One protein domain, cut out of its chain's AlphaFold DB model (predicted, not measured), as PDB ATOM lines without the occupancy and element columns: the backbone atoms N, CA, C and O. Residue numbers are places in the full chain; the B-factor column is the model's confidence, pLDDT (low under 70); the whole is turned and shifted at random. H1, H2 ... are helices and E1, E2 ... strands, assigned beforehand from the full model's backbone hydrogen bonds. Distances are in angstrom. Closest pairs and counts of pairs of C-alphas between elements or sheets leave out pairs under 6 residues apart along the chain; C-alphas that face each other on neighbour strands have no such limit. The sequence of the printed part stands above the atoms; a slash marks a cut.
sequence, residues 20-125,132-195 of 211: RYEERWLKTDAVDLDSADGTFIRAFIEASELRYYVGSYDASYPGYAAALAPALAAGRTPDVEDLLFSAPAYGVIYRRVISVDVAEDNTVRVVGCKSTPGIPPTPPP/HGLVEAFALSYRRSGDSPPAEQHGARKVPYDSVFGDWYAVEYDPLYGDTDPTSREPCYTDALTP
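Overview. This is residues 20 to 125 and 132 to 195 of the 211 residues of an uncharacterized protein of Williamsia limnetica (UniProt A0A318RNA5). A twisted sheet of five strands curls round the long helix H1, while the small helices H3 and H4 pack on its opposite face. H2 sits beside the edge strand E5, and the long link of residues 144 to 168, with no named element, runs round the outside from E4 to E5, its C-alphas 13 to 22 A from the mean of all C-alphas. The printed part has 170 residues, in the order E1 H1 H2 E2 E3 E4 E5 H3 H4; the sheet E1 E2 E3 E4 E5 is mixed, and the class is mixed, helices and strands. It is compact, with a radius of gyration of the C-alphas of 15.3 A and spans of 50 by 34 by 32 A.

Along the chain. E1 is residues 20 to 25, from C-alpha 20 at (340.077, 324.278, 318.964). E2 is residues 89 to 102, 34.0 A, and bends by 71 degrees at residue 92; E3 is 107 to 116, 29.0 A; E4 is 134 to 143, 29.5 A; E5 is 169 to 174. H1 is residues 36 to 54, 26.3 A; H2 is 64 to 73; H3 is 177 to 180; H4 is 182 to 190, ending at C-alpha 190 (342.982, 304.896, 297.914).

Arrangement. E1 and E2 are parallel, with N 93 and O 22 2.8 A apart, in a strand-helix-strand unit, two parallel neighbours joined through H1 and H2, with a left-handed crossover. The hairpin E2 and E3 is antiparallel, N 94 to O 115 2.8 A; E3 and E4 are antiparallel, N 108 to O 142 2.8 A; the hairpin E4 and E5 is antiparallel, N 139 to O 174 2.8 A. H1 and H4 on opposite faces make three layers, helices on both faces of a sheet; the closest C-alphas of H4 and E3 are Cys 113 and Cys 188, 5.7 A. H2 stands at the sheet's level, height 1.1 A, its Ala 67 C-alpha 4.2 A from that of Tyr 169 in E5. O i to N i+4 pairs are within hydrogen-bond range in 13 of 15 in H1, 4 of 6 in H2 and 1 of 5 in H4, which has 4 of 6 O i to N i+3 pairs; H3 is too short for an i+4 pair.

Size, cuts and confidence. The C-alphas farthest apart, of Pro 124 and Gly 146, are 50.3 A apart. Residues 126 to 131 are not printed, with 11.1 A between C-alphas 125 and 132. The links H2 to E2 and E4 to E5 are long. Mean pLDDT of the printed part is 84.6; residues 80 to 89, 117 to 125 and 190 to 195 are among those under 70.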
ATOM      1  N   ARG A  20     340.924 323.420 319.815       69.81
ATOM      2  CA  ARG A  20     340.077 324.278 318.964       69.81
ATOM      3  C   ARG A  20     339.692 323.618 317.636       69.81
ATOM      4  O   ARG A  20     339.316 324.318 316.697       69.81
ATOM      5  N   TYR A  21     339.741 322.288 317.565       74.12
ATOM      6  CA  TYR A  21     339.289 321.515 316.409       74.12
ATOM      7  C   TYR A  21     337.946 320.803 316.650       74.12
ATOM      8  O   TYR A  21     337.450 320.693 317.782       74.12
ATOM      9  N   GLU A  22     337.337 320.355 315.555       79.25
ATOM     10  CA  GLU A  22     336.195 319.437 315.531       79.25
ATOM     11  C   GLU A  22     336.663 318.038 315.122       79.25
ATOM     12  O   GLU A  22     337.487 317.910 314.218       79.25
ATOM     13  N   GLU A  23     336.124 316.993 315.748       85.62
ATOM     14  CA  GLU A  23     336.311 315.612 315.290       85.62
ATOM     15  C   GLU A  23     335.080 315.144 314.538       85.62
ATOM     16  O   GLU A  23     333.949 315.366 314.968       85.62
ATOM     17  N   ARG A  24     335.311 314.502 313.396       87.69
ATOM     18  CA  ARG A  24     334.264 313.986 312.525       87.69
ATOM     19  C   ARG A  24     334.602 312.566 312.114       87.69
ATOM     20  O   ARG A  24     335.646 312.320 311.514       87.69
ATOM     21  N   TRP A  25     333.705 311.638 312.414       91.56
ATOM     22  CA  TRP A  25     333.830 310.264 311.952       91.56
ATOM     23  C   TRP A  25     333.091 310.079 310.638       91.56
ATOM     24  O   TRP A  25     331.954 310.520 310.480       91.56
ATOM     25  N   LEU A  26     333.758 309.425 309.699       89.31
ATOM     26  CA  LEU A  26     333.215 309.085 308.397       89.31
ATOM     27  C   LEU A  26     332.670 307.661 308.444       89.31
ATOM     28  O   LEU A  26     333.314 306.761 308.996       89.31
ATOM     29  N   LYS A  27     331.491 307.462 307.856       89.31
ATOM     30  CA  LYS A  27     330.846 306.151 307.798       89.31
ATOM     31  C   LYS A  27     331.620 305.204 306.888       89.31
ATOM     32  O   LYS A  27     331.973 305.568 305.770       89.31
ATOM     33  N   THR A  28     331.821 303.970 307.336       89.44
ATOM     34  CA  THR A  28     332.328 302.863 306.514       89.44
ATOM     35  C   THR A  28     331.494 301.613 306.773       89.44
ATOM     36  O   THR A  28     330.737 301.558 307.739       89.44
ATOM     37  N   ASP A  29     331.651 300.595 305.930       91.69
ATOM     38  CA  ASP A  29     331.012 299.290 306.145       91.69
ATOM     39  C   ASP A  29     331.777 298.416 307.161       91.69
ATOM     40  O   ASP A  29     331.333 297.321 307.495       91.69
ATOM     41  N   ALA A  30     332.934 298.880 307.655       94.62
ATOM     42  CA  ALA A  30     333.788 298.110 308.559       94.62
ATOM     43  C   ALA A  30     333.228 298.032 309.986       94.62
ATOM     44  O   ALA A  30     333.453 297.046 310.686       94.62
ATOM     45  N   VAL A  31     332.523 299.073 310.435       96.00
ATOM     46  CA  VAL A  31     331.912 299.122 311.764       96.00
ATOM     47  C   VAL A  31     330.705 300.047 311.762       96.00
ATOM     48  O   VAL A  31     330.734 301.130 311.177       96.00
ATOM     49  N   ASP A  32     329.659 299.637 312.471       95.69
ATOM     50  CA  ASP A  32     328.577 300.539 312.834       95.69
ATOM     51  C   ASP A  32     329.035 301.444 313.986       95.69
ATOM     52  O   ASP A  32     329.286 300.973 315.099       95.69
ATOM     53  N   LEU A  33     329.181 302.739 313.711       94.94
ATOM     54  CA  LEU A  33     329.697 303.714 314.672       94.94
ATOM     55  C   LEU A  33     328.739 303.993 315.840       94.94
ATOM     56  O   LEU A  33     329.203 304.512 316.858       94.94
ATOM     57  N   ASP A  34     327.470 303.594 315.724       94.12
ATOM     58  CA  ASP A  34     326.470 303.695 316.793       94.12
ATOM     59  C   ASP A  34     326.381 302.429 317.655       94.12
ATOM     60  O   ASP A  34     325.777 302.435 318.726       94.12
ATOM     61  N   SER A  35     327.061 301.348 317.268       96.94
ATOM     62  CA  SER A  35     327.156 300.138 318.089       96.94
ATOM     63  C   SER A  35     328.009 300.341 319.354       96.94
ATOM     64  O   SER A  35     328.714 301.341 319.516       96.94
ATOM     65  N   ALA A  36     328.009 299.349 320.251       97.50
ATOM     66  CA  ALA A  36     328.912 299.332 321.406       97.50
ATOM     67  C   ALA A  36     330.398 299.359 320.986       97.50
ATOM     68  O   ALA A  36     331.201 300.076 321.581       97.50
ATOM     69  N   ASP A  37     330.762 298.638 319.919       98.00
ATOM     70  CA  ASP A  37     332.111 298.676 319.339       98.00
ATOM     71  C   ASP A  37     332.440 300.045 318.754       98.00
ATOM     72  O   ASP A  37     333.510 300.593 319.024       98.00
ATOM     73  N   GLY A  38     331.499 300.624 318.006       97.19
ATOM     74  CA  GLY A  38     331.603 301.984 317.493       97.19
ATOM     75  C   GLY A  38     331.859 302.990 318.613       97.19
ATOM     76  O   GLY A  38     332.807 303.770 318.545       97.19
ATOM     77  N   THR A  39     331.089 302.899 319.697       97.06
ATOM     78  CA  THR A  39     331.240 303.759 320.874       97.06
ATOM     79  C   THR A  39     332.594 303.576 321.550       97.06
ATOM     80  O   THR A  39     333.254 304.577 321.831       97.06
ATOM     81  N   PHE A  40     333.054 302.337 321.762       98.12
ATOM     82  CA  PHE A  40     334.371 302.088 322.353       98.12
ATOM     83  C   PHE A  40     335.493 302.689 321.508       98.12
ATOM     84  O   PHE A  40     336.340 303.415 322.027       98.12
ATOM     85  N   ILE A  41     335.492 302.402 320.203       98.00
ATOM     86  CA  ILE A  41     336.518 302.866 319.266       98.00
ATOM     87  C   ILE A  41     336.548 304.394 319.250       98.00
ATOM     88  O   ILE A  41     337.614 304.985 319.411       98.00
ATOM     89  N   ARG A  42     335.385 305.040 319.106       96.44
ATOM     90  CA  ARG A  42     335.273 306.503 319.111       96.44
ATOM     91  C   ARG A  42     335.798 307.088 320.411       96.44
ATOM     92  O   ARG A  42     336.758 307.853 320.380       96.44
ATOM     93  N   ALA A  43     335.242 306.659 321.544       96.00
ATOM     94  CA  ALA A  43     335.618 307.162 322.859       96.00
ATOM     95  C   ALA A  43     337.110 306.989 323.139       96.00
ATOM     96  O   ALA A  43     337.752 307.914 323.622       96.00
ATOM     97  N   PHE A  44     337.680 305.824 322.829       97.12
ATOM     98  CA  PHE A  44     339.075 305.533 323.135       97.12
ATOM     99  C   PHE A  44     340.037 306.378 322.297       97.12
ATOM    100  O   PHE A  44     341.014 306.914 322.822       97.12
ATOM    101  N   ILE A  45     339.760 306.518 320.999       95.12
ATOM    102  CA  ILE A  45     340.598 307.295 320.081       95.12
ATOM    103  C   ILE A  45     340.482 308.797 320.370       95.12
ATOM    104  O   ILE A  45     341.505 309.475 320.451       95.12
ATOM    105  N   GLU A  46     339.265 309.311 320.574       92.50
ATOM    106  CA  GLU A  46     339.008 310.717 320.929       92.50
ATOM    107  C   GLU A  46     339.650 311.064 322.287       92.50
ATOM    108  O   GLU A  46     340.370 312.058 322.414       92.50
ATOM    109  N   ALA A  47     339.491 310.193 323.292       92.25
ATOM    110  CA  ALA A  47     340.130 310.349 324.597       92.25
ATOM    111  C   ALA A  47     341.661 310.285 324.511       92.25
ATOM    112  O   ALA A  47     342.358 311.047 325.190       92.25
ATOM    113  N   SER A  48     342.211 309.408 323.666       89.69
ATOM    114  CA  SER A  48     343.655 309.380 323.454       89.69
ATOM    115  C   SER A  48     344.163 310.650 322.789       89.69
ATOM    116  O   SER A  48     345.268 311.070 323.098       89.69
ATOM    117  N   GLU A  49     343.428 311.245 321.856       86.44
ATOM    118  CA  GLU A  49     343.866 312.490 321.224       86.44
ATOM    119  C   GLU A  49     343.853 313.635 322.243       86.44
ATOM    120  O   GLU A  49     344.839 314.358 322.382       86.44
ATOM    121  N   LEU A  50     342.772 313.739 323.024       84.50
ATOM    122  CA  LEU A  50     342.637 314.725 324.093       84.50
ATOM    123  C   LEU A  50     343.805 314.650 325.089       84.50
ATOM    124  O   LEU A  50     344.316 315.694 325.507       84.50
ATOM    125  N   ARG A  51     344.277 313.435 325.411       81.06
ATOM    126  CA  ARG A  51     345.393 313.199 326.347       81.06
ATOM    127  C   ARG A  51     346.668 313.953 325.959       81.06
ATOM    128  O   ARG A  51     347.388 314.391 326.850       81.06
ATOM    129  N   TYR A  52     346.938 314.134 324.663       77.50
ATOM    130  CA  TYR A  52     348.145 314.819 324.186       77.50
ATOM    131  C   TYR A  52     348.125 316.327 324.451       77.50
ATOM    132  O   TYR A  52     349.187 316.940 324.512       77.50
ATOM    133  N   TYR A  53     346.940 316.915 324.641       75.31
ATOM    134  CA  TYR A  53     346.779 318.335 324.960       75.31
ATOM    135  C   TYR A  53     346.749 318.587 326.470       75.31
ATOM    136  O   TYR A  53     347.281 319.587 326.939       75.31
ATOM    137  N   VAL A  54     346.146 317.680 327.246       75.56
ATOM    138  CA  VAL A  54     346.074 317.814 328.715       75.56
ATOM    139  C   VAL A  54     347.294 317.260 329.446       75.56
ATOM    140  O   VAL A  54     347.497 317.567 330.618       75.56
ATOM    141  N   GLY A  55     348.074 316.403 328.784       72.00
ATOM    142  CA  GLY A  55     349.237 315.723 329.349       72.00
ATOM    143  C   GLY A  55     348.930 314.755 330.492       72.00
ATOM    144  O   GLY A  55     349.805 314.466 331.303       72.00
ATOM    145  N   SER A  56     347.694 314.261 330.587       74.94
ATOM    146  CA  SER A  56     347.268 313.327 331.630       74.94
ATOM    147  C   SER A  56     346.171 312.388 331.133       74.94
ATOM    148  O   SER A  56     345.223 312.812 330.472       74.94
ATOM    149  N   TYR A  57     346.285 311.106 331.492       77.38
ATOM    150  CA  TYR A  57     345.262 310.092 331.221       77.38
ATOM    151  C   TYR A  57     343.979 310.329 332.030       77.38
ATOM    152  O   TYR A  57     342.881 310.159 331.505       77.38
ATOM    153  N   ASP A  58     344.121 310.755 333.287       77.19
ATOM    154  CA  ASP A  58     343.002 310.993 334.211       77.19
ATOM    155  C   ASP A  58     342.233 312.275 333.878       77.19
ATOM    156  O   ASP A  58     341.069 312.425 334.247       77.19
ATOM    157  N   ALA A  59     342.880 313.192 333.159       71.88
ATOM    158  CA  ALA A  59     342.257 314.385 332.607       71.88
ATOM    159  C   ALA A  59     341.751 314.156 331.172       71.88
ATOM    160  O   ALA A  59     341.621 315.098 330.412       71.88
ATOM    161  N   SER A  60     341.508 312.920 330.742       87.31
ATOM    162  CA  SER A  60     340.807 312.678 329.477       87.31
ATOM    163  C   SER A  60     339.328 312.366 329.736       87.31
ATOM    164  O   SER A  60     338.727 312.883 330.679       87.31
ATOM    165  N   TYR A  61     338.703 311.539 328.897       91.38
ATOM    166  CA  TYR A  61     337.332 311.090 329.108       91.38
ATOM    167  C   TYR A  61     337.226 310.308 330.424       91.38
ATOM    168  O   TYR A  61     338.125 309.517 330.740       91.38
ATOM    169  N   PRO A  62     336.116 310.451 331.170       91.12
ATOM    170  CA  PRO A  62     335.846 309.604 332.325       91.12
ATOM    171  C   PRO A  62     336.006 308.116 331.978       91.12
ATOM    172  O   PRO A  62     335.454 307.639 330.992       91.12
ATOM    173  N   GLY A  63     336.784 307.381 332.776       93.50
ATOM    174  CA  GLY A  63     337.041 305.948 332.573       93.50
ATOM    175  C   GLY A  63     338.162 305.602 331.584       93.50
ATOM    176  O   GLY A  63     338.583 304.447 331.555       93.50
ATOM    177  N   TYR A  64     338.717 306.571 330.843       94.75
ATOM    178  CA  TYR A  64     339.769 306.300 329.855       94.75
ATOM    179  C   TYR A  64     341.029 305.691 330.481       94.75
ATOM    180  O   TYR A  64     341.535 304.683 329.991       94.75
ATOM    181  N   ALA A  65     341.505 306.245 331.602       93.06
ATOM    182  CA  ALA A  65     342.675 305.723 332.306       93.06
ATOM    183  C   ALA A  65     342.500 304.248 332.718       93.06
ATOM    184  O   ALA A  65     343.427 303.452 332.573       93.06
ATOM    185  N   ALA A  66     341.299 303.859 333.159       95.38
ATOM    186  CA  ALA A  66     340.988 302.475 333.505       95.38
ATOM    187  C   ALA A  66     340.956 301.565 332.265       95.38
ATOM    188  O   ALA A  66     341.558 300.492 332.284       95.38
ATOM    189  N   ALA A  67     340.323 302.013 331.176       97.12
ATOM    190  CA  ALA A  67     340.270 301.272 329.915       97.12
ATOM    191  C   ALA A  67     341.657 301.100 329.267       97.12
ATOM    192  O   ALA A  67     341.900 300.112 328.578       97.12
ATOM    193  N   LEU A  68     342.581 302.041 329.479       95.31
ATOM    194  CA  LEU A  68     343.941 301.999 328.943       95.31
ATOM    195  C   LEU A  68     344.929 301.222 329.836       95.31
ATOM    196  O   LEU A  68     345.929 300.702 329.335       95.31
ATOM    197  N   ALA A  69     344.671 301.132 331.145       94.56
ATOM    198  CA  ALA A  69     345.611 300.591 332.128       94.56
ATOM    199  C   ALA A  69     346.238 299.229 331.749       94.56
ATOM    200  O   ALA A  69     347.449 299.077 331.940       94.56
ATOM    201  N   PRO A  70     345.505 298.253 331.170       95.56
ATOM    202  CA  PRO A  70     346.103 296.979 330.770       95.56
ATOM    203  C   PRO A  70     347.151 297.110 329.654       95.56
ATOM    204  O   PRO A  70     348.207 296.482 329.737       95.56
ATOM    205  N   ALA A  71     346.904 297.947 328.640       94.06
ATOM    206  CA  ALA A  71     347.869 298.209 327.569       94.06
ATOM    207  C   ALA A  71     349.121 298.930 328.095       94.06
ATOM    208  O   ALA A  71     350.239 298.587 327.702       94.06
ATOM    209  N   LEU A  72     348.945 299.877 329.026       90.88
ATOM    210  CA  LEU A  72     350.054 300.578 329.686       90.88
ATOM    211  C   LEU A  72     350.930 299.631 330.499       90.88
ATOM    212  O   LEU A  72     352.147 299.619 330.329       90.88
ATOM    213  N   ALA A  73     350.321 298.795 331.341       92.56
ATOM    214  CA  ALA A  73     351.048 297.825 332.156       92.56
ATOM    215  C   ALA A  73     351.851 296.824 331.304       92.56
ATOM    216  O   ALA A  73     352.877 296.311 331.750       92.56
ATOM    217  N   ALA A  74     351.397 296.557 330.076       93.38
ATOM    218  CA  ALA A  74     352.072 295.688 329.120       93.38
ATOM    219  C   ALA A  74     353.116 296.405 328.238       93.38
ATOM    220  O   ALA A  74     353.775 295.731 327.444       93.38
ATOM    221  N   GLY A  75     353.259 297.733 328.333       90.62
ATOM    222  CA  GLY A  75     354.141 298.518 327.462       90.62
ATOM    223  C   GLY A  75     353.715 298.504 325.988       90.62
ATOM    224  O   GLY A  75     354.564 298.546 325.105       90.62
ATOM    225  N   ARG A  76     352.408 298.384 325.713       90.62
ATOM    226  CA  ARG A  76     351.826 298.260 324.359       90.62
ATOM    227  C   ARG A  76     351.102 299.526 323.907       90.62
ATOM    228  O   ARG A  76     350.109 299.478 323.183       90.62
ATOM    229  N   THR A  77     351.557 300.665 324.402       85.81
ATOM    230  CA  THR A  77     351.080 301.976 323.977       85.81
ATOM    231  C   THR A  77     352.205 302.996 324.153       85.81
ATOM    232  O   THR A  77     352.984 302.849 325.100       85.81
ATOM    233  N   PRO A  78     352.330 304.003 323.270       77.88
ATOM    234  CA  PRO A  78     353.343 305.039 323.421       77.88
ATOM    235  C   PRO A  78     353.135 305.877 324.684       77.88
ATOM    236  O   PRO A  78     351.993 306.215 325.045       77.88
ATOM    237  N   ASP A  79     354.253 306.254 325.304       70.50
ATOM    238  CA  ASP A  79     354.266 307.148 326.458       70.50
ATOM    239  C   ASP A  79     353.709 308.535 326.081       70.50
ATOM    240  O   ASP A  79     353.763 308.968 324.927       70.50
ATOM    241  N   VAL A  80     353.103 309.222 327.051       64.88
ATOM    242  CA  VAL A  80     352.500 310.552 326.867       64.88
ATOM    243  C   VAL A  80     353.566 311.590 326.562       64.88
ATOM    244  O   VAL A  80     353.337 312.433 325.698       64.88
ATOM    245  N   GLU A  81     354.704 311.540 327.262       64.25
ATOM    246  CA  GLU A  81     355.751 312.566 327.156       64.25
ATOM    247  C   GLU A  81     356.304 312.686 325.730       64.25
ATOM    248  O   GLU A  81     356.610 313.793 325.285       64.25
ATOM    249  N   ASP A  82     356.332 311.577 324.988       63.75
ATOM    250  CA  ASP A  82     356.839 311.523 323.616       63.75
ATOM    251  C   ASP A  82     355.911 312.206 322.593       63.75
ATOM    252  O   ASP A  82     356.339 312.512 321.479       63.75
ATOM    253  N   LEU A  83     354.643 312.457 322.948       67.62
ATOM    254  CA  LEU A  83     353.586 312.874 322.015       67.62
ATOM    255  C   LEU A  83     352.821 314.137 322.452       67.62
ATOM    256  O   LEU A  83     351.784 314.458 321.872       67.62
ATOM    257  N   LEU A  84     353.299 314.867 323.467       67.19
ATOM    258  CA  LEU A  84     352.635 316.084 323.951       67.19
ATOM    259  C   LEU A  84     352.560 317.178 322.876       67.19
ATOM    260  O   LEU A  84     353.574 317.612 322.323       67.19
ATOM    261  N   PHE A  85     351.359 317.717 322.665       66.62
ATOM    262  CA  PHE A  85     351.156 318.899 321.834       66.62
ATOM    263  C   PHE A  85     351.185 320.159 322.698       66.62
ATOM    264  O   PHE A  85     350.342 320.370 323.563       66.62
ATOM    265  N   SER A  86     352.161 321.032 322.442       58.44
ATOM    266  CA  SER A  86     352.316 322.319 323.142       58.44
ATOM    267  C   SER A  86     351.698 323.506 322.395       58.44
ATOM    268  O   SER A  86     351.725 324.631 322.893       58.44
ATOM    269  N   ALA A  87     351.144 323.274 321.202       60.56
ATOM    270  CA  ALA A  87     350.541 324.301 320.366       60.56
ATOM    271  C   ALA A  87     349.033 324.053 320.190       60.56
ATOM    272  O   ALA A  87     348.619 322.899 320.058       60.56
ATOM    273  N   PRO A  88     348.211 325.118 320.146       60.09
ATOM    274  CA  PRO A  88     346.787 324.985 319.881       60.09
ATOM    275  C   PRO A  88     346.547 324.386 318.491       60.09
ATOM    276  O   PRO A  88     347.146 324.820 317.503       60.09
ATOM    277  N   ALA A  89     345.642 323.412 318.422       65.75
ATOM    278  CA  ALA A  89     345.248 322.761 317.180       65.75
ATOM    279  C   ALA A  89     343.888 323.285 316.706       65.75
ATOM    280  O   ALA A  89     342.928 323.370 317.474       65.75
ATOM    281  N   TYR A  90     343.813 323.620 315.418       70.38
ATOM    282  CA  TYR A  90     342.638 324.201 314.770       70.38
ATOM    283  C   TYR A  90     342.193 323.349 313.584       70.38
ATOM    284  O   TYR A  90     343.004 322.661 312.970       70.38
ATOM    285  N   GLY A  91     340.920 323.474 313.211       76.44
ATOM    286  CA  GLY A  91     340.372 322.867 311.999       76.44
ATOM    287  C   GLY A  91     339.496 321.657 312.293       76.44
ATOM    288  O   GLY A  91     338.789 321.625 313.300       76.44
ATOM    289  N   VAL A  92     339.508 320.683 311.387       76.75
ATOM    290  CA  VAL A  92     338.687 319.473 311.492       76.75
ATOM    291  C   VAL A  92     339.580 318.250 311.348       76.75
ATOM    292  O   VAL A  92     340.374 318.163 310.411       76.75
ATOM    293  N   ILE A  93     339.438 317.300 312.268       82.56
ATOM    294  CA  ILE A  93     340.037 315.974 312.173       82.56
ATOM    295  C   ILE A  93     338.963 315.019 311.670       82.56
ATOM    296  O   ILE A  93     337.923 314.847 312.307       82.56
ATOM    297  N   TYR A  94     339.228 314.381 310.539       85.81
ATOM    298  CA  TYR A  94     338.395 313.313 310.011       85.81
ATOM    299  C   TYR A  94     338.976 311.960 310.398       85.81
ATOM    300  O   TYR A  94     340.178 311.729 310.245       85.81
ATOM    301  N   ARG A  95     338.124 311.056 310.877       91.06
ATOM    302  CA  ARG A  95     338.499 309.694 311.257       91.06
ATOM    303  C   ARG A  95     337.615 308.680 310.562       91.06
ATOM    304  O   ARG A  95     336.449 308.945 310.292       91.06
ATOM    305  N   ARG A  96     338.161 307.502 310.293       91.62
ATOM    306  CA  ARG A  96     337.385 306.360 309.805       91.62
ATOM    307  C   ARG A  96     338.038 305.052 310.194       91.62
ATOM    308  O   ARG A  96     339.259 304.991 310.324       91.62
ATOM    309  N   VAL A  97     337.230 304.008 310.306       94.94
ATOM    310  CA  VAL A  97     337.705 302.635 310.480       94.94
ATOM    311  C   VAL A  97     337.763 301.959 309.118       94.94
ATOM    312  O   VAL A  97     336.789 302.008 308.370       94.94
ATOM    313  N   ILE A  98     338.904 301.353 308.795       92.81
ATOM    314  CA  ILE A  98     339.115 300.646 307.525       92.81
ATOM    315  C   ILE A  98     338.991 299.132 307.678       92.81
ATOM    316  O   ILE A  98     338.554 298.469 306.744       92.81
ATOM    317  N   SER A  99     339.325 298.583 308.848       95.19
ATOM    318  CA  SER A  99     339.158 297.159 309.129       95.19
ATOM    319  C   SER A  99     338.844 296.902 310.596       95.19
ATOM    320  O   SER A  99     339.286 297.637 311.488       95.19
ATOM    321  N   VAL A 100     338.081 295.834 310.820       97.44
ATOM    322  CA  VAL A 100     337.797 295.260 312.131       97.44
ATOM    323  C   VAL A 100     337.938 293.749 312.021       97.44
ATOM    324  O   VAL A 100     337.207 293.113 311.265       97.44
ATOM    325  N   ASP A 101     338.844 293.182 312.804       97.44
ATOM    326  CA  ASP A 101     339.065 291.744 312.898       97.44
ATOM    327  C   ASP A 101     338.777 291.286 314.328       97.44
ATOM    328  O   ASP A 101     339.261 291.879 315.294       97.44
ATOM    329  N   VAL A 102     337.984 290.225 314.484       96.88
ATOM    330  CA  VAL A 102     337.618 289.679 315.797       96.88
ATOM    331  C   VAL A 102     338.275 288.316 315.972       96.88
ATOM    332  O   VAL A 102     338.001 287.383 315.220       96.88
ATOM    333  N   ALA A 103     339.149 288.204 316.967       95.12
ATOM    334  CA  ALA A 103     339.792 286.953 317.343       95.12
ATOM    335  C   ALA A 103     338.861 286.071 318.195       95.12
ATOM    336  O   ALA A 103     337.931 286.559 318.839       95.12
ATOM    337  N   GLU A 104     339.154 284.766 318.254       90.75
ATOM    338  CA  GLU A 104     338.353 283.768 318.990       90.75
ATOM    339  C   GLU A 104     338.189 284.085 320.481       90.75
ATOM    340  O   GLU A 104     337.201 283.711 321.106       90.75
ATOM    341  N   ASP A 105     339.159 284.787 321.059       93.12
ATOM    342  CA  ASP A 105     339.169 285.139 322.470       93.12
ATOM    343  C   ASP A 105     338.336 286.407 322.781       93.12
ATOM    344  O   ASP A 105     338.270 286.839 323.932       93.12
ATOM    345  N   ASN A 106     337.657 286.992 321.787       93.56
ATOM    346  CA  ASN A 106     336.985 288.302 321.825       93.56
ATOM    347  C   ASN A 106     337.940 289.506 321.905       93.56
ATOM    348  O   ASN A 106     337.549 290.580 322.379       93.56
ATOM    349  N   THR A 107     339.188 289.356 321.450       97.69
ATOM    350  CA  THR A 107     340.007 290.526 321.100       97.69
ATOM    351  C   THR A 107     339.522 291.082 319.772       97.69
ATOM    352  O   THR A 107     339.416 290.347 318.794       97.69
ATOM    353  N   VAL A 108     339.279 292.383 319.720       98.50
ATOM    354  CA  VAL A 108     338.958 293.110 318.495       98.50
ATOM    355  C   VAL A 108     340.162 293.940 318.091       98.50
ATOM    356  O   VAL A 108     340.667 294.730 318.887       98.50
ATOM    357  N   ARG A 109     340.614 293.769 316.851       97.88
ATOM    358  CA  ARG A 109     341.670 294.553 316.216       97.88
ATOM    359  C   ARG A 109     341.031 295.513 315.223       97.88
ATOM    360  O   ARG A 109     340.271 295.100 314.359       97.88
ATOM    361  N   VAL A 110     341.368 296.787 315.340       98.06
ATOM    362  CA  VAL A 110     340.855 297.874 314.509       98.06
ATOM    363  C   VAL A 110     342.020 298.595 313.863       98.06
ATOM    364  O   VAL A 110     342.954 299.004 314.558       98.06
ATOM    365  N   VAL A 111     341.949 298.791 312.552       96.69
ATOM    366  CA  VAL A 111     342.817 299.731 311.841       96.69
ATOM    367  C   VAL A 111     341.947 300.851 311.296       96.69
ATOM    368  O   VAL A 111     340.848 300.621 310.782       96.69
ATOM    369  N   GLY A 112     342.418 302.083 311.428       94.81
ATOM    370  CA  GLY A 112     341.710 303.253 310.939       94.81
ATOM    371  C   GLY A 112     342.647 304.340 310.450       94.81
ATOM    372  O   GLY A 112     343.864 304.241 310.571       94.81
ATOM    373  N   CYS A 113     342.050 305.381 309.887       90.69
ATOM    374  CA  CYS A 113     342.758 306.523 309.331       90.69
ATOM    375  C   CYS A 113     342.339 307.805 310.043       90.69
ATOM    376  O   CYS A 113     341.161 307.990 310.363       90.69
ATOM    377  N   LYS A 114     343.298 308.708 310.218       87.81
ATOM    378  CA  LYS A 114     343.141 310.091 310.659       87.81
ATOM    379  C   LYS A 114     343.577 310.998 309.511       87.81
ATOM    380  O   LYS A 114     344.641 310.792 308.938       87.81
ATOM    381  N   SER A 115     342.770 311.996 309.177       80.62
ATOM    382  CA  SER A 115     343.098 313.028 308.193       80.62
ATOM    383  C   SER A 115     342.832 314.404 308.781       80.62
ATOM    384  O   SER A 115     341.801 314.630 309.412       80.62
ATOM    385  N   THR A 116     343.767 315.328 308.586       71.88
ATOM    386  CA  THR A 116     343.725 316.669 309.183       71.88
ATOM    387  C   THR A 116     343.801 317.767 308.118       71.88
ATOM    388  O   THR A 116     344.836 318.415 307.931       71.88
ATOM    389  N   PRO A 117     342.728 317.999 307.347       60.94
ATOM    390  CA  PRO A 117     342.677 319.160 306.473       60.94
ATOM    391  C   PRO A 117     342.695 320.446 307.314       60.94
ATOM    392  O   PRO A 117     341.794 320.713 308.107       60.94
ATOM    393  N   GLY A 118     343.720 321.274 307.105       50.09
ATOM    394  CA  GLY A 118     343.723 322.660 307.573       50.09
ATOM    395  C   GLY A 118     344.279 322.937 308.975       50.09
ATOM    396  O   GLY A 118     343.935 323.984 309.515       50.09
ATOM    397  N   ILE A 119     345.159 322.096 309.542       49.50
ATOM    398  CA  ILE A 119     345.976 322.485 310.714       49.50
ATOM    399  C   ILE A 119     347.106 323.442 310.251       49.50
ATOM    400  O   ILE A 119     347.962 323.015 309.469       49.50
ATOM    401  N   PRO A 120     347.162 324.724 310.680       47.72
ATOM    402  CA  PRO A 120     348.217 325.660 310.263       47.72
ATOM    403  C   PRO A 120     349.444 325.685 311.214       47.72
ATOM    404  O   PRO A 120     349.237 325.631 312.424       47.72
ATOM    405  N   PRO A 121     350.693 325.919 310.725       49.00
ATOM    406  CA  PRO A 121     351.163 325.822 309.346       49.00
ATOM    407  C   PRO A 121     352.101 324.619 309.131       49.00
ATOM    408  O   PRO A 121     353.133 324.460 309.779       49.00
ATOM    409  N   THR A 122     351.787 323.820 308.120       46.81
ATOM    410  CA  THR A 122     352.663 322.793 307.545       46.81
ATOM    411  C   THR A 122     353.370 323.400 306.291       46.81
ATOM    412  O   THR A 122     352.713 324.157 305.576       46.81
ATOM    413  N   PRO A 123     354.650 323.058 305.956       40.50
ATOM    414  CA  PRO A 123     355.515 323.530 304.828       40.50
ATOM    415  C   PRO A 123     354.912 323.859 303.429       40.50
ATOM    416  O   PRO A 123     353.776 323.491 303.136       40.50
ATOM    417  N   PRO A 124     355.678 324.515 302.523       41.41
ATOM    418  CA  PRO A 124     355.161 325.026 301.252       41.41
ATOM    419  C   PRO A 124     354.672 323.949 300.252       41.41
ATOM    420  O   PRO A 124     355.161 322.818 300.267       41.41
ATOM    421  N   PRO A 125     353.749 324.315 299.336       41.41
ATOM    422  CA  PRO A 125     353.005 323.394 298.459       41.41
ATOM    423  C   PRO A 125     353.829 322.531 297.492       41.41
ATOM    424  O   PRO A 125     353.359 321.493 297.053       41.41
ATOM    425  N   HIS A 132     345.651 316.495 300.227       49.91
ATOM    426  CA  HIS A 132     345.567 315.695 301.455       49.91
ATOM    427  C   HIS A 132     346.246 316.415 302.633       49.91
ATOM    428  O   HIS A 132     347.398 316.844 302.537       49.91
ATOM    429  N   GLY A 133     345.522 316.583 303.748       58.28
ATOM    430  CA  GLY A 133     346.118 316.957 305.039       58.28
ATOM    431  C   GLY A 133     347.124 315.900 305.514       58.28
ATOM    432  O   GLY A 133     347.402 314.945 304.791       58.28
ATOM    433  N   LEU A 134     347.674 316.023 306.728       66.50
ATOM    434  CA  LEU A 134     348.438 314.897 307.284       66.50
ATOM    435  C   LEU A 134     347.483 313.701 307.406       66.50
ATOM    436  O   LEU A 134     346.434 313.823 308.049       66.50
ATOM    437  N   VAL A 135     347.829 312.600 306.729       74.75
ATOM    438  CA  VAL A 135     347.098 311.332 306.754       74.75
ATOM    439  C   VAL A 135     347.926 310.321 307.536       74.75
ATOM    440  O   VAL A 135     349.052 309.991 307.162       74.75
ATOM    441  N   GLU A 136     347.354 309.822 308.621       84.00
ATOM    442  CA  GLU A 136     347.975 308.849 309.515       84.00
ATOM    443  C   GLU A 136     347.070 307.629 309.654       84.00
ATOM    444  O   GLU A 136     345.843 307.749 309.638       84.00
ATOM    445  N   ALA A 137     347.680 306.456 309.792       90.62
ATOM    446  CA  ALA A 137     346.977 305.243 310.181       90.62
ATOM    447  C   ALA A 137     347.141 305.033 311.688       90.62
ATOM    448  O   ALA A 137     348.217 305.290 312.228       90.62
ATOM    449  N   PHE A 138     346.094 304.536 312.342       94.44
ATOM    450  CA  PHE A 138     346.113 304.129 313.744       94.44
ATOM    451  C   PHE A 138     345.671 302.675 313.893       94.44
ATOM    452  O   PHE A 138     344.936 302.131 313.065       94.44
ATOM    453  N   ALA A 139     346.084 302.069 315.000       97.12
ATOM    454  CA  ALA A 139     345.782 300.700 315.357       97.12
ATOM    455  C   ALA A 139     345.326 300.605 316.811       97.12
ATOM    456  O   ALA A 139     346.033 301.038 317.712       97.12
ATOM    457  N   LEU A 140     344.167 299.992 317.041       98.31
ATOM    458  CA  LEU A 140     343.651 299.691 318.374       98.31
ATOM    459  C   LEU A 140     343.351 298.197 318.469       98.31
ATOM    460  O   LEU A 140     342.686 297.646 317.597       98.31
ATOM    461  N   SER A 141     343.806 297.557 319.538       98.31
ATOM    462  CA  SER A 141     343.349 296.230 319.947       98.31
ATOM    463  C   SER A 141     342.668 296.352 321.299       98.31
ATOM    464  O   SER A 141     343.267 296.887 322.232       98.31
ATOM    465  N   TYR A 142     341.453 295.836 321.451       98.62
ATOM    466  CA  TYR A 142     340.734 295.852 322.726       98.62
ATOM    467  C   TYR A 142     340.035 294.532 323.010       98.62
ATOM    468  O   TYR A 142     339.765 293.738 322.113       98.62
ATOM    469  N   ARG A 143     339.768 294.287 324.289       98.25
ATOM    470  CA  ARG A 143     339.044 293.121 324.775       98.25
ATOM    471  C   ARG A 143     337.625 293.530 325.133       98.25
ATOM    472  O   ARG A 143     337.429 294.469 325.903       98.25
ATOM    473  N   ARG A 144     336.653 292.771 324.628       97.81
ATOM    474  CA  ARG A 144     335.278 292.814 325.129       97.81
ATOM    475  C   ARG A 144     335.176 291.966 326.394       97.81
ATOM    476  O   ARG A 144     335.556 290.793 326.388       97.81
ATOM    477  N   SER A 145     334.639 292.538 327.459       95.75
ATOM    478  CA  SER A 145     334.380 291.853 328.729       95.75
ATOM    479  C   SER A 145     333.194 292.495 329.429       95.75
ATOM    480  O   SER A 145     332.946 293.665 329.194       95.75
ATOM    481  N   GLY A 146     332.484 291.740 330.272       96.12
ATOM    482  CA  GLY A 146     331.438 292.285 331.145       96.12
ATOM    483  C   GLY A 146     330.425 293.187 330.435       96.12
ATOM    484  O   GLY A 146     329.943 292.842 329.350       96.12
ATOM    485  N   ASP A 147     330.117 294.322 331.060       96.94
ATOM    486  CA  ASP A 147     329.166 295.304 330.548       96.94
ATOM    487  C   ASP A 147     329.718 296.004 329.299       96.94
ATOM    488  O   ASP A 147     330.849 296.501 329.271       96.94
ATOM    489  N   SER A 148     328.910 296.055 328.239       97.12
ATOM    490  CA  SER A 148     329.288 296.732 327.003       97.12
ATOM    491  C   SER A 148     329.169 298.255 327.116       97.12
ATOM    492  O   SER A 148     328.289 298.754 327.823       97.12
ATOM    493  N   PRO A 149     329.977 299.006 326.352       97.38
ATOM    494  CA  PRO A 149     329.721 300.407 326.048       97.38
ATOM    495  C   PRO A 149     328.265 300.648 325.633       97.38
ATOM    496  O   PRO A 149     327.675 299.805 324.945       97.38
ATOM    497  N   PRO A 150     327.675 301.792 326.008       95.69
ATOM    498  CA  PRO A 150     326.330 302.128 325.577       95.69
ATOM    499  C   PRO A 150     326.317 302.423 324.071       95.69
ATOM    500  O   PRO A 150     327.204 303.098 323.564       95.69
ATOM    501  N   ALA A 151     325.308 301.930 323.358       94.31
ATOM    502  CA  ALA A 151     325.101 302.204 321.933       94.31
ATOM    503  C   ALA A 151     324.366 303.544 321.705       94.31
ATOM    504  O   ALA A 151     323.927 304.182 322.667       94.31
ATOM    505  N   GLU A 152     324.211 303.953 320.442       90.75
ATOM    506  CA  GLU A 152     323.397 305.095 319.985       90.75
ATOM    507  C   GLU A 152     323.790 306.417 320.672       90.75
ATOM    508  O   GLU A 152     322.960 307.186 321.172       90.75
ATOM    509  N   GLN A 153     325.100 306.661 320.775       89.88
ATOM    510  CA  GLN A 153     325.638 307.846 321.436       89.88
ATOM    511  C   GLN A 153     325.669 309.040 320.475       89.88
ATOM    512  O   GLN A 153     326.586 309.177 319.660       89.88
ATOM    513  N   HIS A 154     324.691 309.938 320.645       88.06
ATOM    514  CA  HIS A 154     324.573 311.193 319.899       88.06
ATOM    515  C   HIS A 154     324.378 312.396 320.822       88.06
ATOM    516  O   HIS A 154     323.678 312.338 321.838       88.06
ATOM    517  N   GLY A 155     324.936 313.537 320.430       87.31
ATOM    518  CA  GLY A 155     324.680 314.805 321.097       87.31
ATOM    519  C   GLY A 155     325.717 315.867 320.773       87.31
ATOM    520  O   GLY A 155     326.707 315.617 320.099       87.31
ATOM    521  N   ALA A 156     325.485 317.081 321.264       84.69
ATOM    522  CA  ALA A 156     326.321 318.235 320.936       84.69
ATOM    523  C   ALA A 156     327.628 318.321 321.750       84.69
ATOM    524  O   ALA A 156     328.423 319.236 321.528       84.69
ATOM    525  N   ARG A 157     327.856 317.436 322.735       84.06
ATOM    526  CA  ARG A 157     329.066 317.506 323.565       84.06
ATOM    527  C   ARG A 157     330.252 316.853 322.869       84.06
ATOM    528  O   ARG A 157     330.127 315.795 322.260       84.06
ATOM    529  N   LYS A 158     331.425 317.461 323.066       81.94
ATOM    530  CA  LYS A 158     332.728 316.939 322.623       81.94
ATOM    531  C   LYS A 158     333.301 315.853 323.525       81.94
ATOM    532  O   LYS A 158     334.261 315.209 323.137       81.94
ATOM    533  N   VAL A 159     332.757 315.697 324.730       85.69
ATOM    534  CA  VAL A 159     333.212 314.735 325.740       85.69
ATOM    535  C   VAL A 159     331.997 314.150 326.468       85.69
ATOM    536  O   VAL A 159     331.029 314.894 326.717       85.69
ATOM    537  N   PRO A 160     332.022 312.859 326.835       90.00
ATOM    538  CA  PRO A 160     330.934 312.236 327.570       90.00
ATOM    539  C   PRO A 160     330.795 312.814 328.982       90.00
ATOM    540  O   PRO A 160     331.657 313.544 329.479       90.00
ATOM    541  N   TYR A 161     329.636 312.563 329.590       85.25
ATOM    542  CA  TYR A 161     329.350 312.981 330.964       85.25
ATOM    543  C   TYR A 161     329.907 311.951 331.953       85.25
ATOM    544  O   TYR A 161     330.664 312.315 332.849       85.25
ATOM    545  N   ASP A 162     329.584 310.677 331.732       88.69
ATOM    546  CA  ASP A 162     330.075 309.525 332.486       88.69
ATOM    547  C   ASP A 162     331.023 308.661 331.640       88.69
ATOM    548  O   ASP A 162     331.269 308.924 330.461       88.69
ATOM    549  N   SER A 163     331.574 307.606 332.250       93.38
ATOM    550  CA  SER A 163     332.338 306.599 331.510       93.38
ATOM    551  C   SER A 163     331.447 305.881 330.499       93.38
ATOM    552  O   SER A 163     330.371 305.393 330.844       93.38
ATOM    553  N   VAL A 164     331.939 305.771 329.268       95.75
ATOM    554  CA  VAL A 164     331.285 305.063 328.154       95.75
ATOM    555  C   VAL A 164     332.021 303.782 327.764       95.75
ATOM    556  O   VAL A 164     331.701 303.167 326.757       95.75
ATOM    557  N   PHE A 165     333.024 303.372 328.542       97.00
ATOM    558  CA  PHE A 165     333.880 302.232 328.200       97.00
ATOM    559  C   PHE A 165     333.307 300.876 328.643       97.00
ATOM    560  O   PHE A 165     333.783 299.844 328.180       97.00
ATOM    561  N   GLY A 166     332.294 300.866 329.519       96.12
ATOM    562  CA  GLY A 166     331.833 299.635 330.167       96.12
ATOM    563  C   GLY A 166     332.984 298.934 330.897       96.12
ATOM    564  O   GLY A 166     333.840 299.598 331.487       96.12
ATOM    565  N   ASP A 167     333.030 297.608 330.794       97.56
ATOM    566  CA  ASP A 167     334.129 296.771 331.291       97.56
ATOM    567  C   ASP A 167     335.177 296.463 330.205       97.56
ATOM    568  O   ASP A 167     336.031 295.589 330.380       97.56
ATOM    569  N   TRP A 168     335.102 297.125 329.047       98.31
ATOM    570  CA  TRP A 168     336.005 296.877 327.924       98.31
ATOM    571  C   TRP A 168     337.309 297.646 328.118       98.31
ATOM    572  O   TRP A 168     337.347 298.719 328.722       98.31
ATOM    573  N   TYR A 169     338.402 297.100 327.593       98.12
ATOM    574  CA  TYR A 169     339.725 297.685 327.794       98.12
ATOM    575  C   TYR A 169     340.653 297.449 326.609       98.12
ATOM    576  O   TYR A 169     340.575 296.432 325.917       98.12
ATOM    577  N   ALA A 170     341.572 298.383 326.387       98.12
ATOM    578  CA  ALA A 170     342.601 298.249 325.374       98.12
ATOM    579  C   ALA A 170     343.675 297.247 325.801       98.12
ATOM    580  O   ALA A 170     344.149 297.228 326.937       98.12
ATOM    581  N   VAL A 171     344.081 296.431 324.837       97.38
ATOM    582  CA  VAL A 171     345.211 295.504 324.920       97.38
ATOM    583  C   VAL A 171     346.460 296.139 324.311       97.38
ATOM    584  O   VAL A 171     347.570 295.890 324.778       97.38
ATOM    585  N   GLU A 172     346.282 296.950 323.271       96.56
ATOM    586  CA  GLU A 172     347.347 297.644 322.551       96.56
ATOM    587  C   GLU A 172     346.762 298.854 321.828       96.56
ATOM    588  O   GLU A 172     345.640 298.791 321.320       96.56
ATOM    589  N   TYR A 173     347.518 299.946 321.765       95.56
ATOM    590  CA  TYR A 173     347.133 301.105 320.975       95.56
ATOM    591  C   TYR A 173     348.350 301.810 320.388       95.56
ATOM    592  O   TYR A 173     349.198 302.300 321.136       95.56
ATOM    593  N   ASP A 174     348.374 301.909 319.061       93.31
ATOM    594  CA  ASP A 174     349.365 302.645 318.289       93.31
ATOM    595  C   ASP A 174     348.680 303.789 317.496       93.31
ATOM    596  O   ASP A 174     348.013 303.543 316.483       93.31
ATOM    597  N   PRO A 175     348.800 305.049 317.954       89.56
ATOM    598  CA  PRO A 175     348.250 306.229 317.285       89.56
ATOM    599  C   PRO A 175     348.973 306.574 315.974       89.56
ATOM    600  O   PRO A 175     348.399 307.285 315.153       89.56
ATOM    601  N   LEU A 176     350.205 306.087 315.785       87.94
ATOM    602  CA  LEU A 176     351.080 306.358 314.645       87.94
ATOM    603  C   LEU A 176     351.409 305.056 313.905       87.94
ATOM    604  O   LEU A 176     352.504 304.890 313.375       87.94
ATOM    605  N   TYR A 177     350.442 304.141 313.826       90.69
ATOM    606  CA  TYR A 177     350.617 302.810 313.241       90.69
ATOM    607  C   TYR A 177     351.186 302.827 311.823       90.69
ATOM    608  O   TYR A 177     351.883 301.899 311.430       90.69
ATOM    609  N   GLY A 178     350.966 303.904 311.068       84.94
ATOM    610  CA  GLY A 178     351.620 304.092 309.777       84.94
ATOM    611  C   GLY A 178     353.154 304.073 309.838       84.94
ATOM    612  O   GLY A 178     353.781 303.698 308.853       84.94
ATOM    613  N   ASP A 179     353.778 304.505 310.933       85.88
ATOM    614  CA  ASP A 179     355.237 304.466 311.108       85.88
ATOM    615  C   ASP A 179     355.730 303.063 311.467       85.88
ATOM    616  O   ASP A 179     356.785 302.643 310.987       85.88
ATOM    617  N   THR A 180     354.940 302.322 312.243       86.69
ATOM    618  CA  THR A 180     355.191 300.916 312.585       86.69
ATOM    619  C   THR A 180     354.996 299.996 311.373       86.69
ATOM    620  O   THR A 180     355.813 299.113 311.113       86.69
ATOM    621  N   ASP A 181     353.934 300.226 310.602       88.06
ATOM    622  CA  ASP A 181     353.574 299.513 309.380       88.06
ATOM    623  C   ASP A 181     353.215 300.518 308.267       88.06
ATOM    624  O   ASP A 181     352.053 300.919 308.128       88.06
ATOM    625  N   PRO A 182     354.187 300.915 307.423       84.38
ATOM    626  CA  PRO A 182     353.965 301.865 306.331       84.38
ATOM    627  C   PRO A 182     352.898 301.452 305.319       84.38
ATOM    628  O   PRO A 182     352.307 302.323 304.679       84.38
ATOM    629  N   THR A 183     352.621 300.151 305.181       85.31
ATOM    630  CA  THR A 183     351.603 299.655 304.243       85.31
ATOM    631  C   THR A 183     350.186 299.983 304.713       85.31
ATOM    632  O   THR A 183     349.299 300.203 303.892       85.31
ATOM    633  N   SER A 184     349.986 300.168 306.022       84.00
ATOM    634  CA  SER A 184     348.696 300.567 306.603       84.00
ATOM    635  C   SER A 184     348.213 301.955 306.166       84.00
ATOM    636  O   SER A 184     347.035 302.277 306.317       84.00
ATOM    637  N   ARG A 185     349.100 302.779 305.590       79.81
ATOM    638  CA  ARG A 185     348.752 304.097 305.045       79.81
ATOM    639  C   ARG A 185     348.087 304.014 303.675       79.81
ATOM    640  O   ARG A 185     347.346 304.926 303.326       79.81
ATOM    641  N   GLU A 186     348.329 302.957 302.900       80.00
ATOM    642  CA  GLU A 186     347.812 302.832 301.532       80.00
ATOM    643  C   GLU A 186     346.273 302.924 301.471       80.00
ATOM    644  O   GLU A 186     345.779 303.809 300.761       80.00
ATOM    645  N   PRO A 187     345.502 302.178 302.296       80.50
ATOM    646  CA  PRO A 187     344.042 302.303 302.327       80.50
ATOM    647  C   PRO A 187     343.557 303.695 302.749       80.50
ATOM    648  O   PRO A 187     342.439 304.104 302.430       80.50
ATOM    649  N   CYS A 188     344.379 304.466 303.468       80.06
ATOM    650  CA  CYS A 188     344.026 305.828 303.858       80.06
ATOM    651  C   CYS A 188     344.021 306.808 302.676       80.06
ATOM    652  O   CYS A 188     343.337 307.829 302.763       80.06
ATOM    653  N   TYR A 189     344.705 306.485 301.573       73.19
ATOM    654  CA  TYR A 189     344.736 307.302 300.357       73.19
ATOM    655  C   TYR A 189     343.780 306.803 299.271       73.19
ATOM    656  O   TYR A 189     343.130 307.617 298.620       73.19
ATOM    657  N   THR A 190     343.691 305.487 299.064       64.88
ATOM    658  CA  THR A 190     342.982 304.896 297.914       64.88
ATOM    659  C   THR A 190     341.469 305.005 298.014       64.88
ATOM    660  O   THR A 190     340.805 305.198 297.001       64.88
ATOM    661  N   ASP A 191     340.937 304.948 299.233       60.16
ATOM    662  CA  ASP A 191     339.493 304.948 299.473       60.16
ATOM    663  C   ASP A 191     339.012 306.242 300.129       60.16
ATOM    664  O   ASP A 191     337.974 306.233 300.780       60.16
ATOM    665  N   ALA A 192     339.797 307.325 300.074       62.12
ATOM    666  CA  ALA A 192     339.578 308.526 300.880       62.12
ATOM    667  C   ALA A 192     338.122 309.030 300.810       62.12
ATOM    668  O   ALA A 192     337.626 309.422 299.755       62.12
ATOM    669  N   LEU A 193     337.451 309.014 301.963       60.97
ATOM    670  CA  LEU A 193     336.094 309.529 302.112       60.97
ATOM    671  C   LEU A 193     336.102 311.055 302.191       60.97
ATOM    672  O   LEU A 193     337.093 311.691 302.563       60.97
ATOM    673  N   THR A 194     334.969 311.640 301.841       67.12
ATOM    674  CA  THR A 194     334.773 313.084 301.775       67.12
ATOM    675  C   THR A 194     334.082 313.602 303.038       67.12
ATOM    676  O   THR A 194     333.424 312.843 303.748       67.12
ATOM    677  N   PRO A 195     334.149 314.915 303.326       69.31
ATOM    678  CA  PRO A 195     333.401 315.500 304.434       69.31
ATOM    679  C   PRO A 195     331.892 315.211 304.426       69.31
ATOM    680  O   PRO A 195     331.288 315.208 305.497       69.31
TER     681      PRO A 195